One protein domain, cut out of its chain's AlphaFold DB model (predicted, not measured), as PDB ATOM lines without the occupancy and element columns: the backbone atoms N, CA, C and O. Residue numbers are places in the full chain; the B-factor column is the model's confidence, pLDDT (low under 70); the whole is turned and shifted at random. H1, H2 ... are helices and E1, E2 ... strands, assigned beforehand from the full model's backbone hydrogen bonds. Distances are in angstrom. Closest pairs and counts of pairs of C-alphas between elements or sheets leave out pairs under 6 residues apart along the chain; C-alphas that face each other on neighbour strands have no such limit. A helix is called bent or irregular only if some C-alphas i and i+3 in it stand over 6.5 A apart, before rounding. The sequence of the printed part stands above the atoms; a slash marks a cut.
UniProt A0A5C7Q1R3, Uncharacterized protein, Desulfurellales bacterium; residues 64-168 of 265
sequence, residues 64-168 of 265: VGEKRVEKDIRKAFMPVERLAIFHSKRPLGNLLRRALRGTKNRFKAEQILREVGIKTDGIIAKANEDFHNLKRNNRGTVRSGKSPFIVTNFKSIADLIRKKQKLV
ATOM      1  N   VAL A  64      76.887  41.486  21.797       98.19
ATOM      2  CA  VAL A  64      75.652  40.829  22.262       98.19
ATOM      3  C   VAL A  64      75.790  39.304  22.207       98.19
ATOM      4  O   VAL A  64      75.447  38.608  23.168       98.19
ATOM      5  N   GLY A  65      76.330  38.770  21.109       97.31
ATOM      6  CA  GLY A  65      76.600  37.339  20.968       97.31
ATOM      7  C   GLY A  65      77.621  36.826  21.986       97.31
ATOM      8  O   GLY A  65      77.381  35.813  22.646       97.31
ATOM      9  N   GLU A  66      78.733  37.538  22.150       98.38
ATOM     10  CA  GLU A  66      79.817  37.174  23.067       98.38
ATOM     11  C   GLU A  66      79.368  37.200  24.538       98.38
ATOM     12  O   GLU A  66      79.621  36.233  25.266       98.38
ATOM     13  N   LYS A  67      78.613  38.230  24.951       98.31
ATOM     14  CA  LYS A  67      77.987  38.329  26.281       98.31
ATOM     15  C   LYS A  67      76.969  37.220  26.516       98.31
ATOM     16  O   LYS A  67      76.881  36.676  27.619       98.31
ATOM     17  N   ARG A  68      76.187  36.854  25.492       96.94
ATOM     18  CA  ARG A  68      75.213  35.760  25.607       96.94
ATOM     19  C   ARG A  68      75.906  34.423  25.850       96.94
ATOM     20  O   ARG A  68      75.447  33.680  26.714       96.94
ATOM     21  N   VAL A  69      76.990  34.140  25.125       97.75
ATOM     22  CA  VAL A  69      77.817  32.935  25.316       97.75
ATOM     23  C   VAL A  69      78.409  32.904  26.722       97.75
ATOM     24  O   VAL A  69      78.263  31.905  27.423       97.75
ATOM     25  N   GLU A  70      79.019  34.004  27.164       98.25
ATOM     26  CA  GLU A  70      79.593  34.105  28.506       98.25
ATOM     27  C   GLU A  70      78.542  33.870  29.596       98.25
ATOM     28  O   GLU A  70      78.739  33.031  30.477       98.25
ATOM     29  N   LYS A  71      77.396  34.557  29.518       97.50
ATOM     30  CA  LYS A  71      76.294  34.399  30.476       97.50
ATOM     31  C   LYS A  71      75.781  32.962  30.517       97.50
ATOM     32  O   LYS A  71      75.429  32.477  31.587       97.50
ATOM     33  N   ASP A  72      75.701  32.293  29.371       97.12
ATOM     34  CA  ASP A  72      75.247  30.903  29.287       97.12
ATOM     35  C   ASP A  72      76.227  29.944  29.979       97.12
ATOM     36  O   ASP A  72      75.816  29.126  30.801       97.12
ATOM     37  N   ILE A  73      77.529  30.106  29.733       97.81
ATOM     38  CA  ILE A  73      78.580  29.282  30.346       97.81
ATOM     39  C   ILE A  73      78.680  29.554  31.853       97.81
ATOM     40  O   ILE A  73      78.729  28.614  32.641       97.81
ATOM     41  N   ARG A  74      78.619  30.820  32.288       97.25
ATOM     42  CA  ARG A  74      78.658  31.188  33.718       97.25
ATOM     43  C   ARG A  74      77.434  30.731  34.517       97.25
ATOM     44  O   ARG A  74      77.489  30.712  35.741       97.25
ATOM     45  N   LYS A  75      76.328  30.375  33.857       97.25
ATOM     46  CA  LYS A  75      75.203  29.692  34.516       97.25
ATOM     47  C   LYS A  75      75.478  28.208  34.731       97.25
ATOM     48  O   LYS A  75      75.022  27.653  35.721       97.25
ATOM     49  N   ALA A  76      76.178  27.565  33.797       97.81
ATOM     50  CA  ALA A  76      76.518  26.150  33.900       97.81
ATOM     51  C   ALA A  76      77.674  25.897  34.872       97.81
ATOM     52  O   ALA A  76      77.700  24.847  35.508       97.81
ATOM     53  N   PHE A  77      78.606  26.844  34.996       98.19
ATOM     54  CA  PHE A  77      79.833  26.674  35.768       98.19
ATOM     55  C   PHE A  77      80.051  27.818  36.750       98.19
ATOM     56  O   PHE A  77      79.999  28.993  36.379       98.19
ATOM     57  N   MET A  78      80.379  27.464  37.989       97.62
ATOM     58  CA  MET A  78      80.759  28.401  39.038       97.62
ATOM     59  C   MET A  78      82.169  28.052  39.529       97.62
ATOM     60  O   MET A  78      82.395  26.920  39.950       97.62
ATOM     61  N   PRO A  79      83.136  28.982  39.471       97.75
ATOM     62  CA  PRO A  79      84.457  28.725  40.027       97.75
ATOM     63  C   PRO A  79      84.360  28.603  41.549       97.75
ATOM     64  O   PRO A  79      83.614  29.356  42.184       97.75
ATOM     65  N   VAL A  80      85.099  27.659  42.130       96.75
ATOM     66  CA  VAL A  80      85.085  27.424  43.582       96.75
ATOM     67  C   VAL A  80      85.524  28.667  44.362       96.75
ATOM     68  O   VAL A  80      84.992  28.956  45.430       96.75
ATOM     69  N   GLU A  81      86.411  29.475  43.786       95.69
ATOM     70  CA  GLU A  81      86.920  30.715  44.363       95.69
ATOM     71  C   GLU A  81      85.840  31.795  44.503       95.69
ATOM     72  O   GLU A  81      86.051  32.784  45.198       95.69
ATOM     73  N   ARG A  82      84.671  31.636  43.869       96.19
ATOM     74  CA  ARG A  82      83.533  32.547  44.067       96.19
ATOM     75  C   ARG A  82      82.709  32.193  45.310       96.19
ATOM     76  O   ARG A  82      81.861  32.980  45.721       96.19
ATOM     77  N   LEU A  83      82.918  31.016  45.896       96.38
ATOM     78  CA  LEU A  83      82.178  30.574  47.072       96.38
ATOM     79  C   LEU A  83      82.762  31.232  48.327       96.38
ATOM     80  O   LEU A  83      83.940  31.062  48.626       96.38
ATOM     81  N   ALA A  84      81.936  31.924  49.114       96.81
ATOM     82  CA  ALA A  84      82.392  32.572  50.350       96.81
ATOM     83  C   ALA A  84      83.044  31.576  51.331       96.81
ATOM     84  O   ALA A  84      84.065  31.872  51.949       96.81
ATOM     85  N   ILE A  85      82.505  30.351  51.412       96.19
ATOM     86  CA  ILE A  85      83.047  29.273  52.251       96.19
ATOM     87  C   ILE A  85      84.477  28.866  51.859       96.19
ATOM     88  O   ILE A  85      85.247  28.461  52.726       96.19
ATOM     89  N   PHE A  86      84.870  29.023  50.590       95.81
ATOM     90  CA  PHE A  86      86.218  28.689  50.122       95.81
ATOM     91  C   PHE A  86      87.289  29.589  50.756       95.81
ATOM     92  O   PHE A  86      88.370  29.113  51.109       95.81
ATOM     93  N   HIS A  87      86.955  30.865  50.973       95.50
ATOM     94  CA  HIS A  87      87.825  31.863  51.612       95.50
ATOM     95  C   HIS A  87      87.685  31.911  53.133       95.50
ATOM     96  O   HIS A  87      88.429  32.619  53.811       95.50
ATOM     97  N   SER A  88      86.742  31.156  53.694       96.00
ATOM     98  CA  SER A  88      86.529  31.127  55.134       96.00
ATOM     99  C   SER A  88      87.730  30.510  55.855       96.00
ATOM    100  O   SER A  88      88.221  29.432  55.502       96.00
ATOM    101  N   LYS A  89      88.180  31.188  56.918       94.56
ATOM    102  CA  LYS A  89      89.191  30.669  57.855       94.56
ATOM    103  C   LYS A  89      88.607  29.654  58.851       94.56
ATOM    104  O   LYS A  89      89.362  29.024  59.585       94.56
ATOM    105  N   ARG A  90      87.277  29.480  58.873       94.56
ATOM    106  CA  ARG A  90      86.580  28.521  59.747       94.56
ATOM    107  C   ARG A  90      86.919  27.065  59.372       94.56
ATOM    108  O   ARG A  90      87.301  26.810  58.224       94.56
ATOM    109  N   PRO A  91      86.717  26.090  60.285       95.81
ATOM    110  CA  PRO A  91      87.042  24.681  60.043       95.81
ATOM    111  C   PRO A  91      86.468  24.121  58.737       95.81
ATOM    112  O   PRO A  91      87.202  23.504  57.970       95.81
ATOM    113  N   LEU A  92      85.203  24.418  58.421       93.44
ATOM    114  CA  LEU A  92      84.556  23.970  57.179       93.44
ATOM    115  C   LEU A  92      85.245  24.500  55.909       93.44
ATOM    116  O   LEU A  92      85.396  23.756  54.942       93.44
ATOM    117  N   GLY A  93      85.730  25.746  55.910       94.69
ATOM    118  CA  GLY A  93      86.471  26.307  54.773       94.69
ATOM    119  C   GLY A  93      87.828  25.628  54.567       94.69
ATOM    120  O   GLY A  93      88.223  25.330  53.437       94.69
ATOM    121  N   ASN A  94      88.526  25.303  55.662       94.88
ATOM    122  CA  ASN A  94      89.763  24.515  55.620       94.88
ATOM    123  C   ASN A  94      89.505  23.080  55.133       94.88
ATOM    124  O   ASN A  94      90.262  22.568  54.305       94.88
ATOM    125  N   LEU A  95      88.432  22.439  55.611       95.06
ATOM    126  CA  LEU A  95      88.024  21.099  55.186       95.06
ATOM    127  C   LEU A  95      87.674  21.065  53.697       95.06
ATOM    128  O   LEU A  95      88.143  20.168  52.998       95.06
ATOM    129  N   LEU A  96      86.939  22.064  53.199       95.31
ATOM    130  CA  LEU A  96      86.623  22.192  51.778       95.31
ATOM    131  C   LEU A  96      87.904  22.301  50.945       95.31
ATOM    132  O   LEU A  96      88.105  21.517  50.019       95.31
ATOM    133  N   ARG A  97      88.818  23.214  51.302       95.50
ATOM    134  CA  ARG A  97      90.100  23.371  50.592       95.50
ATOM    135  C   ARG A  97      90.932  22.087  50.604       95.50
ATOM    136  O   ARG A  97      91.504  21.738  49.577       95.50
ATOM    137  N   ARG A  98      90.976  21.354  51.724       93.62
ATOM    138  CA  ARG A  98      91.657  20.046  51.809       93.62
ATOM    139  C   ARG A  98      90.991  18.995  50.919       93.62
ATOM    140  O   ARG A  98      91.693  18.292  50.198       93.62
ATOM    141  N   ALA A  99      89.661  18.912  50.927       94.00
ATOM    142  CA  ALA A  99      88.912  17.966  50.103       94.00
ATOM    143  C   ALA A  99      89.100  18.226  48.597       94.00
ATOM    144  O   ALA A  99      89.182  17.282  47.819       94.00
ATOM    145  N   LEU A 100      89.257  19.489  48.191       93.12
ATOM    146  CA  LEU A 100      89.467  19.873  46.793       93.12
ATOM    147  C   LEU A 100      90.896  19.644  46.267       93.12
ATOM    148  O   LEU A 100      91.085  19.645  45.052       93.12
ATOM    149  N   ARG A 101      91.895  19.436  47.140       88.94
ATOM    150  CA  ARG A 101      93.286  19.140  46.725       88.94
ATOM    151  C   ARG A 101      93.448  17.742  46.120       88.94
ATOM    152  O   ARG A 101      94.383  17.528  45.357       88.94
ATOM    153  N   GLY A 102      92.563  16.801  46.451       78.88
ATOM    154  CA  GLY A 102      92.613  15.422  45.962       78.88
ATOM    155  C   GLY A 102      91.397  15.063  45.112       78.88
ATOM    156  O   GLY A 102      90.270  15.434  45.425       78.88
ATOM    157  N   THR A 103      91.594  14.275  44.054       71.69
ATOM    158  CA  THR A 103      90.493  13.782  43.203       71.69
ATOM    159  C   THR A 103      89.579  12.793  43.930       71.69
ATOM    160  O   THR A 103      88.381  12.767  43.657       71.69
ATOM    161  N   LYS A 104      90.119  12.035  44.894       78.44
ATOM    162  CA  LYS A 104      89.400  11.010  45.674       78.44
ATOM    163  C   LYS A 104      88.395  11.577  46.693       78.44
ATOM    164  O   LYS A 104      87.530  10.847  47.151       78.44
ATOM    165  N   ASN A 105      88.457  12.876  47.009       88.44
ATOM    166  CA  ASN A 105      87.666  13.491  48.087       88.44
ATOM    167  C   ASN A 105      86.521  14.397  47.595       88.44
ATOM    168  O   ASN A 105      85.986  15.196  48.367       88.44
ATOM    169  N   ARG A 106      86.110  14.281  46.323       89.12
ATOM    170  CA  ARG A 106      85.036  15.118  45.748       89.12
ATOM    171  C   ARG A 106      83.703  14.959  46.470       89.12
ATOM    172  O   ARG A 106      83.058  15.961  46.753       89.12
ATOM    173  N   PHE A 107      83.346  13.732  46.848       92.00
ATOM    174  CA  PHE A 107      82.120  13.461  47.599       92.00
ATOM    175  C   PHE A 107      82.070  14.238  48.924       92.00
ATOM    176  O   PHE A 107      81.067  14.878  49.234       92.00
ATOM    177  N   LYS A 108      83.189  14.278  49.662       94.62
ATOM    178  CA  LYS A 108      83.300  15.040  50.915       94.62
ATOM    179  C   LYS A 108      83.170  16.545  50.683       94.62
ATOM    180  O   LYS A 108      82.504  17.232  51.448       94.62
ATOM    181  N   ALA A 109      83.776  17.070  49.617       95.62
ATOM    182  CA  ALA A 109      83.606  18.473  49.254       95.62
ATOM    183  C   ALA A 109      82.137  18.797  48.908       95.62
ATOM    184  O   ALA A 109      81.624  19.825  49.336       95.62
ATOM    185  N   GLU A 110      81.433  17.908  48.203       95.50
ATOM    186  CA  GLU A 110      80.004  18.066  47.898       95.50
ATOM    187  C   GLU A 110      79.108  17.983  49.138       95.50
ATOM    188  O   GLU A 110      78.092  18.676  49.198       95.50
ATOM    189  N   GLN A 111      79.455  17.157  50.127       95.50
ATOM    190  CA  GLN A 111      78.765  17.135  51.421       95.50
ATOM    191  C   GLN A 111      78.912  18.478  52.142       95.50
ATOM    192  O   GLN A 111      77.903  19.079  52.494       95.50
ATOM    193  N   ILE A 112      80.136  19.009  52.239       95.88
ATOM    194  CA  ILE A 112      80.391  20.315  52.867       95.88
ATOM    195  C   ILE A 112      79.604  21.428  52.164       95.88
ATOM    196  O   ILE A 112      79.019  22.285  52.819       95.88
ATOM    197  N   LEU A 113      79.560  21.426  50.825       96.56
ATOM    198  CA  LEU A 113      78.776  22.410  50.072       96.56
ATOM    199  C   LEU A 113      77.273  22.300  50.360       96.56
ATOM    200  O   LEU A 113      76.608  23.327  50.494       96.56
ATOM    201  N   ARG A 114      76.747  21.077  50.498       96.06
ATOM    202  CA  ARG A 114      75.346  20.841  50.870       96.06
ATOM    203  C   ARG A 114      75.034  21.311  52.289       96.06
ATOM    204  O   ARG A 114      74.004  21.952  52.471       96.06
ATOM    205  N   GLU A 115      75.922  21.062  53.251       96.19
ATOM    206  CA  GLU A 115      75.778  21.522  54.643       96.19
ATOM    207  C   GLU A 115      75.662  23.048  54.742       96.19
ATOM    208  O   GLU A 115      74.892  23.561  55.547       96.19
ATOM    209  N   VAL A 116      76.367  23.788  53.881       95.69
ATOM    210  CA  VAL A 116      76.279  25.260  53.823       95.69
ATOM    211  C   VAL A 116      75.198  25.776  52.860       95.69
ATOM    212  O   VAL A 116      75.185  26.957  52.518       95.69
ATOM    213  N   GLY A 117      74.306  24.902  52.385       96.31
ATOM    214  CA  GLY A 117      73.170  25.262  51.529       96.31
ATOM    215  C   GLY A 117      73.518  25.584  50.069       96.31
ATOM    216  O   GLY A 117      72.667  26.074  49.324       96.31
ATOM    217  N   ILE A 118      74.746  25.306  49.618       96.19
ATOM    218  CA  ILE A 118      75.168  25.533  48.231       96.19
ATOM    219  C   ILE A 118      74.779  24.319  47.384       96.19
ATOM    220  O   ILE A 118      75.396  23.256  47.441       96.19
ATOM    221  N   LYS A 119      73.762  24.497  46.537       95.75
ATOM    222  CA  LYS A 119      73.350  23.482  45.560       95.75
ATOM    223  C   LYS A 119      74.355  23.420  44.407       95.75
ATOM    224  O   LYS A 119      74.724  24.445  43.838       95.75
ATOM    225  N   THR A 120      74.746  22.210  44.023       96.38
ATOM    226  CA  THR A 120      75.644  21.931  42.893       96.38
ATOM    227  C   THR A 120      75.222  20.635  42.204       96.38
ATOM    228  O   THR A 120      74.658  19.760  42.855       96.38
ATOM    229  N   ASP A 121      75.485  20.509  40.903       96.06
ATOM    230  CA  ASP A 121      75.354  19.231  40.175       96.06
ATOM    231  C   ASP A 121      76.662  18.429  40.141       96.06
ATOM    232  O   ASP A 121      76.763  17.413  39.459       96.06
ATOM    233  N   GLY A 122      77.673  18.905  40.862       95.81
ATOM    234  CA  GLY A 122      78.910  18.185  41.109       95.81
ATOM    235  C   GLY A 122      80.133  19.090  41.079       95.81
ATOM    236  O   GLY A 122      80.075  20.257  40.669       95.81
ATOM    237  N   ILE A 123      81.262  18.542  41.519       96.12
ATOM    238  CA  ILE A 123      82.559  19.221  41.475       96.12
ATOM    239  C   ILE A 123      83.413  18.628  40.356       96.12
ATOM    240  O   ILE A 123      83.766  17.447  40.369       96.12
ATOM    241  N   ILE A 124      83.799  19.465  39.398       95.88
ATOM    242  CA  ILE A 124      84.619  19.072  38.249       95.88
ATOM    243  C   ILE A 124      85.950  19.823  38.240       95.88
ATOM    244  O   ILE A 124      86.061  20.963  38.687       95.88
ATOM    245  N   ALA A 125      86.985  19.182  37.693       95.06
ATOM    246  CA  ALA A 125      88.301  19.808  37.601       95.06
ATOM    247  C   ALA A 125      88.332  20.927  36.550       95.06
ATOM    248  O   ALA A 125      88.883  21.996  36.794       95.06
ATOM    249  N   LYS A 126      87.736  20.680  35.378       96.94
ATOM    250  CA  LYS A 126      87.828  21.545  34.199       96.94
ATOM    251  C   LYS A 126      86.451  21.729  33.567       96.94
ATOM    252  O   LYS A 126      85.772  20.742  33.298       96.94
ATOM    253  N   ALA A 127      86.069  22.970  33.278       97.81
ATOM    254  CA  ALA A 127      84.917  23.254  32.431       97.81
ATOM    255  C   ALA A 127      85.206  22.788  30.996       97.81
ATOM    256  O   ALA A 127      86.254  23.101  30.424       97.81
ATOM    257  N   ASN A 128      84.281  22.034  30.408       97.75
ATOM    258  CA  ASN A 128      84.392  21.528  29.043       97.75
ATOM    259  C   ASN A 128      83.034  21.587  28.324       97.75
ATOM    260  O   ASN A 128      82.020  22.005  28.890       97.75
ATOM    261  N   GLU A 129      83.029  21.215  27.045       97.12
ATOM    262  CA  GLU A 129      81.821  21.269  26.224       97.12
ATOM    263  C   GLU A 129      80.782  20.225  26.618       97.12
ATOM    264  O   GLU A 129      79.593  20.517  26.525       97.12
ATOM    265  N   ASP A 130      81.204  19.059  27.097       97.12
ATOM    266  CA  ASP A 130      80.302  17.962  27.442       97.12
ATOM    267  C   ASP A 130      79.429  18.350  28.633       97.12
ATOM    268  O   ASP A 130      78.201  18.349  28.533       97.12
ATOM    269  N   PHE A 131      80.042  18.842  29.715       97.31
ATOM    270  CA  PHE A 131      79.304  19.360  30.869       97.31
ATOM    271  C   PHE A 131      78.440  20.573  30.512       97.31
ATOM    272  O   PHE A 131      77.349  20.737  31.059       97.31
ATOM    273  N   HIS A 132      78.882  21.421  29.572       97.31
ATOM    274  CA  HIS A 132      78.061  22.543  29.108       97.31
ATOM    275  C   HIS A 132      76.832  22.037  28.354       97.31
ATOM    276  O   HIS A 132      75.723  22.490  28.627       97.31
ATOM    277  N   ASN A 133      77.005  21.075  27.450       95.25
ATOM    278  CA  ASN A 133      75.930  20.501  26.648       95.25
ATOM    279  C   ASN A 133      74.910  19.744  27.511       95.25
ATOM    280  O   ASN A 133      73.717  19.919  27.279       95.25
ATOM    281  N   LEU A 134      75.345  19.028  28.557       95.19
ATOM    282  CA  LEU A 134      74.451  18.394  29.541       95.19
ATOM    283  C   LEU A 134      73.514  19.401  30.232       95.19
ATOM    284  O   LEU A 134      72.398  19.063  30.624       95.19
ATOM    285  N   LYS A 135      73.944  20.662  30.371       95.31
ATOM    286  CA  LYS A 135      73.148  21.742  30.976       95.31
ATOM    287  C   LYS A 135      72.240  22.473  29.994       95.31
ATOM    288  O   LYS A 135      71.389  23.261  30.425       95.31
ATOM    289  N   ARG A 136      72.415  22.265  28.689       93.62
ATOM    290  CA  ARG A 136      71.639  22.965  27.663       93.62
ATOM    291  C   ARG A 136      70.309  22.264  27.439       93.62
ATOM    292  O   ARG A 136      70.210  21.051  27.365       93.62
ATOM    293  N   ASN A 137      69.262  23.065  27.301       92.25
ATOM    294  CA  ASN A 137      67.943  22.581  26.906       92.25
ATOM    295  C   ASN A 137      67.822  22.425  25.377       92.25
ATOM    296  O   ASN A 137      68.699  22.841  24.621       92.25
ATOM    297  N   ASN A 138      66.657  21.969  24.905       87.06
ATOM    298  CA  ASN A 138      66.330  21.863  23.473       87.06
ATOM    299  C   ASN A 138      66.387  23.206  22.717       87.06
ATOM    300  O   ASN A 138      66.410  23.236  21.486       87.06
ATOM    301  N   ARG A 139      66.417  24.349  23.419       84.31
ATOM    302  CA  ARG A 139      66.623  25.689  22.836       84.31
ATOM    303  C   ARG A 139      68.106  26.079  22.763       84.31
ATOM    304  O   ARG A 139      68.417  27.167  22.298       84.31
ATOM    305  N   GLY A 140      69.015  25.204  23.188       86.88
ATOM    306  CA  GLY A 140      70.456  25.431  23.178       86.88
ATOM    307  C   GLY A 140      70.916  26.450  24.219       86.88
ATOM    308  O   GLY A 140      71.907  27.138  23.987       86.88
ATOM    309  N   THR A 141      70.209  26.585  25.340       91.62
ATOM    310  CA  THR A 141      70.550  27.542  26.410       91.62
ATOM    311  C   THR A 141      70.525  26.867  27.773       91.62
ATOM    312  O   THR A 141      69.772  25.913  27.984       91.62
ATOM    313  N   VAL A 142      71.307  27.391  28.709       94.50
ATOM    314  CA  VAL A 142      71.303  27.000  30.117       94.50
ATOM    315  C   VAL A 142      70.233  27.815  30.854       94.50
ATOM    316  O   VAL A 142      70.215  29.058  30.828       94.50
ATOM    317  N   ARG A 143      69.290  27.110  31.493       92.62
ATOM    318  CA  ARG A 143      68.213  27.733  32.280       92.62
ATOM    319  C   ARG A 143      68.793  28.421  33.519       92.62
ATOM    320  O   ARG A 143      69.739  27.927  34.121       92.62
ATOM    321  N   SER A 144      68.212  29.561  33.892       89.31
ATOM    322  CA  SER A 144      68.519  30.192  35.183       89.31
ATOM    323  C   SER A 144      67.978  29.329  36.328       89.31
ATOM    324  O   SER A 144      67.000  28.612  36.126       89.31
ATOM    325  N   GLY A 145      68.602  29.387  37.506       87.25
ATOM    326  CA  GLY A 145      68.138  28.689  38.714       87.25
ATOM    327  C   GLY A 145      68.461  27.190  38.791       87.25
ATOM    328  O   GLY A 145      68.237  26.578  39.829       87.25
ATOM    329  N   LYS A 146      69.016  26.588  37.731       90.50
ATOM    330  CA  LYS A 146      69.642  25.260  37.819       90.50
ATOM    331  C   LYS A 146      70.948  25.381  38.603       90.50
ATOM    332  O   LYS A 146      71.659  26.373  38.437       90.50
ATOM    333  N   SER A 147      71.273  24.373  39.410       95.50
ATOM    334  CA  SER A 147      72.552  24.362  40.113       95.50
ATOM    335  C   SER A 147      73.706  24.307  39.091       95.50
ATOM    336  O   SER A 147      73.574  23.696  38.018       95.50
ATOM    337  N   PRO A 148      74.813  25.018  39.340       97.31
ATOM    338  CA  PRO A 148      75.988  24.958  38.484       97.31
ATOM    339  C   PRO A 148      76.830  23.722  38.818       97.31
ATOM    340  O   PRO A 148      76.684  23.123  39.881       97.31
ATOM    341  N   PHE A 149      77.762  23.376  37.935       97.88
ATOM    342  CA  PHE A 149      78.935  22.602  38.325       97.88
ATOM    343  C   PHE A 149      79.941  23.530  39.006       97.88
ATOM    344  O   PHE A 149      80.238  24.613  38.486       97.88
ATOM    345  N   ILE A 150      80.492  23.103  40.139       97.56
ATOM    346  CA  ILE A 150      81.608  23.811  40.767       97.56
ATOM    347  C   ILE A 150      82.902  23.395  40.075       97.56
ATOM    348  O   ILE A 150      83.188  22.206  39.944       97.56
ATOM    349  N   VAL A 151      83.686  24.371  39.626       96.94
ATOM    350  CA  VAL A 151      84.925  24.137  38.875       96.94
ATOM    351  C   VAL A 151      86.124  24.533  39.719       96.94
ATOM    352  O   VAL A 151      86.184  25.662  40.203       96.94
ATOM    353  N   THR A 152      87.089  23.625  39.873       95.38
ATOM    354  CA  THR A 152      88.311  23.907  40.646       95.38
ATOM    355  C   THR A 152      89.375  24.648  39.840       95.38
ATOM    356  O   THR A 152      90.098  25.459  40.398       95.38
ATOM    357  N   ASN A 153      89.476  24.420  38.526       95.44
ATOM    358  CA  ASN A 153      90.329  25.222  37.650       95.44
ATOM    359  C   ASN A 153      89.515  26.347  36.998       95.44
ATOM    360  O   ASN A 153      88.975  26.174  35.900       95.44
ATOM    361  N   PHE A 154      89.441  27.518  37.634       94.62
ATOM    362  CA  PHE A 154      88.653  28.641  37.113       94.62
ATOM    363  C   PHE A 154      89.087  29.106  35.709       94.62
ATOM    364  O   PHE A 154      88.239  29.530  34.919       94.62
ATOM    365  N   LYS A 155      90.381  28.987  35.355       97.06
ATOM    366  CA  LYS A 155      90.901  29.394  34.033       97.06
ATOM    367  C   LYS A 155      90.213  28.628  32.902       97.06
ATOM    368  O   LYS A 155      89.926  29.199  31.854       97.06
ATOM    369  N   SER A 156      89.831  27.377  33.159       98.00
ATOM    370  CA  SER A 156      89.118  26.553  32.182       98.00
ATOM    371  C   SER A 156      87.743  27.096  31.781       98.00
ATOM    372  O   SER A 156      87.311  26.874  30.650       98.00
ATOM    373  N   ILE A 157      87.070  27.853  32.658       98.25
ATOM    374  CA  ILE A 157      85.810  28.532  32.323       98.25
ATOM    375  C   ILE A 157      86.086  29.630  31.292       98.25
ATOM    376  O   ILE A 157      85.393  29.709  30.279       98.25
ATOM    377  N   ALA A 158      87.118  30.450  31.517       98.06
ATOM    378  CA  ALA A 158      87.511  31.505  30.585       98.06
ATOM    379  C   ALA A 158      87.969  30.931  29.233       98.06
ATOM    380  O   ALA A 158      87.617  31.466  28.182       98.06
ATOM    381  N   ASP A 159      88.695  29.811  29.238       98.25
ATOM    382  CA  ASP A 159      89.093  29.101  28.018       98.25
ATOM    383  C   ASP A 159      87.880  28.624  27.219       98.25
ATOM    384  O   ASP A 159      87.806  28.842  26.006       98.25
ATOM    385  N   LEU A 160      86.901  28.023  27.899       98.38
ATOM    386  CA  LEU A 160      85.666  27.565  27.275       98.38
ATOM    387  C   LEU A 160      84.848  28.739  26.716       98.38
ATOM    388  O   LEU A 160      84.353  28.647  25.590       98.38
ATOM    389  N   ILE A 161      84.757  29.855  27.453       98.44
ATOM    390  CA  ILE A 161      84.120  31.095  26.981       98.44
ATOM    391  C   ILE A 161      84.790  31.568  25.695       98.44
ATOM    392  O   ILE A 161      84.109  31.697  24.678       98.44
ATOM    393  N   ARG A 162      86.118  31.741  25.689       98.44
ATOM    394  CA  ARG A 162      86.871  32.181  24.503       98.44
ATOM    395  C   ARG A 162      86.679  31.225  23.326       98.44
ATOM    396  O   ARG A 162      86.450  31.672  22.201       98.44
ATOM    397  N   LYS A 163      86.720  29.910  23.569       97.69
ATOM    398  CA  LYS A 163      86.494  28.884  22.539       97.69
ATOM    399  C   LYS A 163      85.108  29.021  21.906       97.69
ATOM    400  O   LYS A 163      84.999  29.035  20.683       97.69
ATOM    401  N   LYS A 164      84.052  29.167  22.710       97.38
ATOM    402  CA  LYS A 164      82.675  29.308  22.207       97.38
ATOM    403  C   LYS A 164      82.412  30.680  21.584       97.38
ATOM    404  O   LYS A 164      81.706  30.754  20.582       97.38
ATOM    405  N   GLN A 165      83.018  31.752  22.094       97.94
ATOM    406  CA  GLN A 165      82.935  33.093  21.505       97.94
ATOM    407  C   GLN A 165      83.548  33.148  20.098       97.94
ATOM    408  O   GLN A 165      83.040  33.868  19.239       97.94
ATOM    409  N   LYS A 166      84.564  32.327  19.792       97.06
ATOM    410  CA  LYS A 166      85.079  32.205  18.414       97.06
ATOM    411  C   LYS A 166      84.002  31.762  17.420       97.06
ATOM    412  O   LYS A 166      84.054  32.205  16.278       97.06
ATOM    413  N   LEU A 167      83.002  30.985  17.848       96.00
ATOM    414  CA  LEU A 167      81.878  30.533  17.012       96.00
ATOM    415  C   LEU A 167      80.818  31.620  16.768       96.00
ATOM    416  O   LEU A 167      79.928  31.437  15.935       96.00
ATOM    417  N   VAL A 168      80.894  32.758  17.465       97.44
ATOM    418  CA  VAL A 168      80.005  33.897  17.213       97.44
ATOM    419  C   VAL A 168      80.177  34.339  15.759       97.44
ATOM    420  O   VAL A 168      81.295  34.559  15.289       97.44
TER     421      VAL A 168
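This is residues 64 to 168 of the 265 residues of an uncharacterized protein of Desulfurellales bacterium (UniProt A0A5C7Q1R3). Two helical lobes stand at the two ends of an elongated body, with a tiny parallel sheet of E1 and E2 between them. One lobe has H1 and H6 side by side, running opposite ways, with short H5 across them; the other is the helical hairpin H3 and H4 with short H2 packed on H3. Residues 123 to 124, in the long link from H4 to H5, pair beside E2. The printed part has 105 residues, with six named helices and two named strands in the order H1, E1, H2, H3, H4, H5, E2, H6, and is mostly helix. It is compact, with a radius of gyration of the C-alphas of 14.3 A, and spans 44 by 23 by 23 A.

E1, residues 77 to 79, and E2, residues 149 to 151, are parallel neighbours at 36 degrees; N 78 and O 149 are 2.9 A apart, within hydrogen-bond range, as are N 151 and O 78, also at 2.9 A. Residues 123 to 124 pair in parallel with residues 150 to 151 of E2. H1, residues 64 to 76, touches H6, residues 155 to 166, opposite ways at a steep tilt of 36 degrees, only just steep; their closest C-alphas, of Glu 66 and Gln 165, are 5.4 A apart. With residues 73 to 76 alone, H1 only just touches H5, residues 129 to 134, with 3 pairs of C-alphas within 8 A, the closest being Ala 76 and His 132 at 6.2 A. H5 and H6 are close but not clearly touching, about perpendicular at 89 degrees, with the C-alphas of Glu 129 and Leu 160 closest at 7.5 A. H3, residues 91 to 100, and H4, residues 103 to 115, form a hairpin and touch at a shallow tilt of 34 degrees, only just short of steep; the C-alphas of Ala 99 and Asn 105 are closest, 5.1 A apart. H2, residues 84 to 87, touches H3, closest at the C-alphas of Ile 85 and Gly 93, 5.2 A. E1, H2 to H5 and E2 make a strand-helix-strand unit, two parallel neighbour strands with helices between them along the chain. Every O i to N i+4 pair is within hydrogen-bond range in H1, H3, H5 and H6, but 7 of 9 in H4; H2 is too short for such a pair.

H1 begins at C-alpha 64 (75.652, 40.829, 22.262) and is 18.8 A long. E1 is 6.6 A and E2 6.2 A. H2 is 5.6 A, H3 14.3 A and H5 8.6 A. H4, 20.2 A, is irregular: C-alphas 104 and 107 are 7.9 A apart. H6, 16.9 A, ends at C-alpha 166 (85.079, 32.205, 18.414).

The C-alphas of Pro 91 and Val 168 are the two farthest apart, 44.4 A. The links H4 to H5 and H5 to E2 are long, with 13 and 14 residues. The printed part has no cut, and no printed residue has a pLDDT under 70.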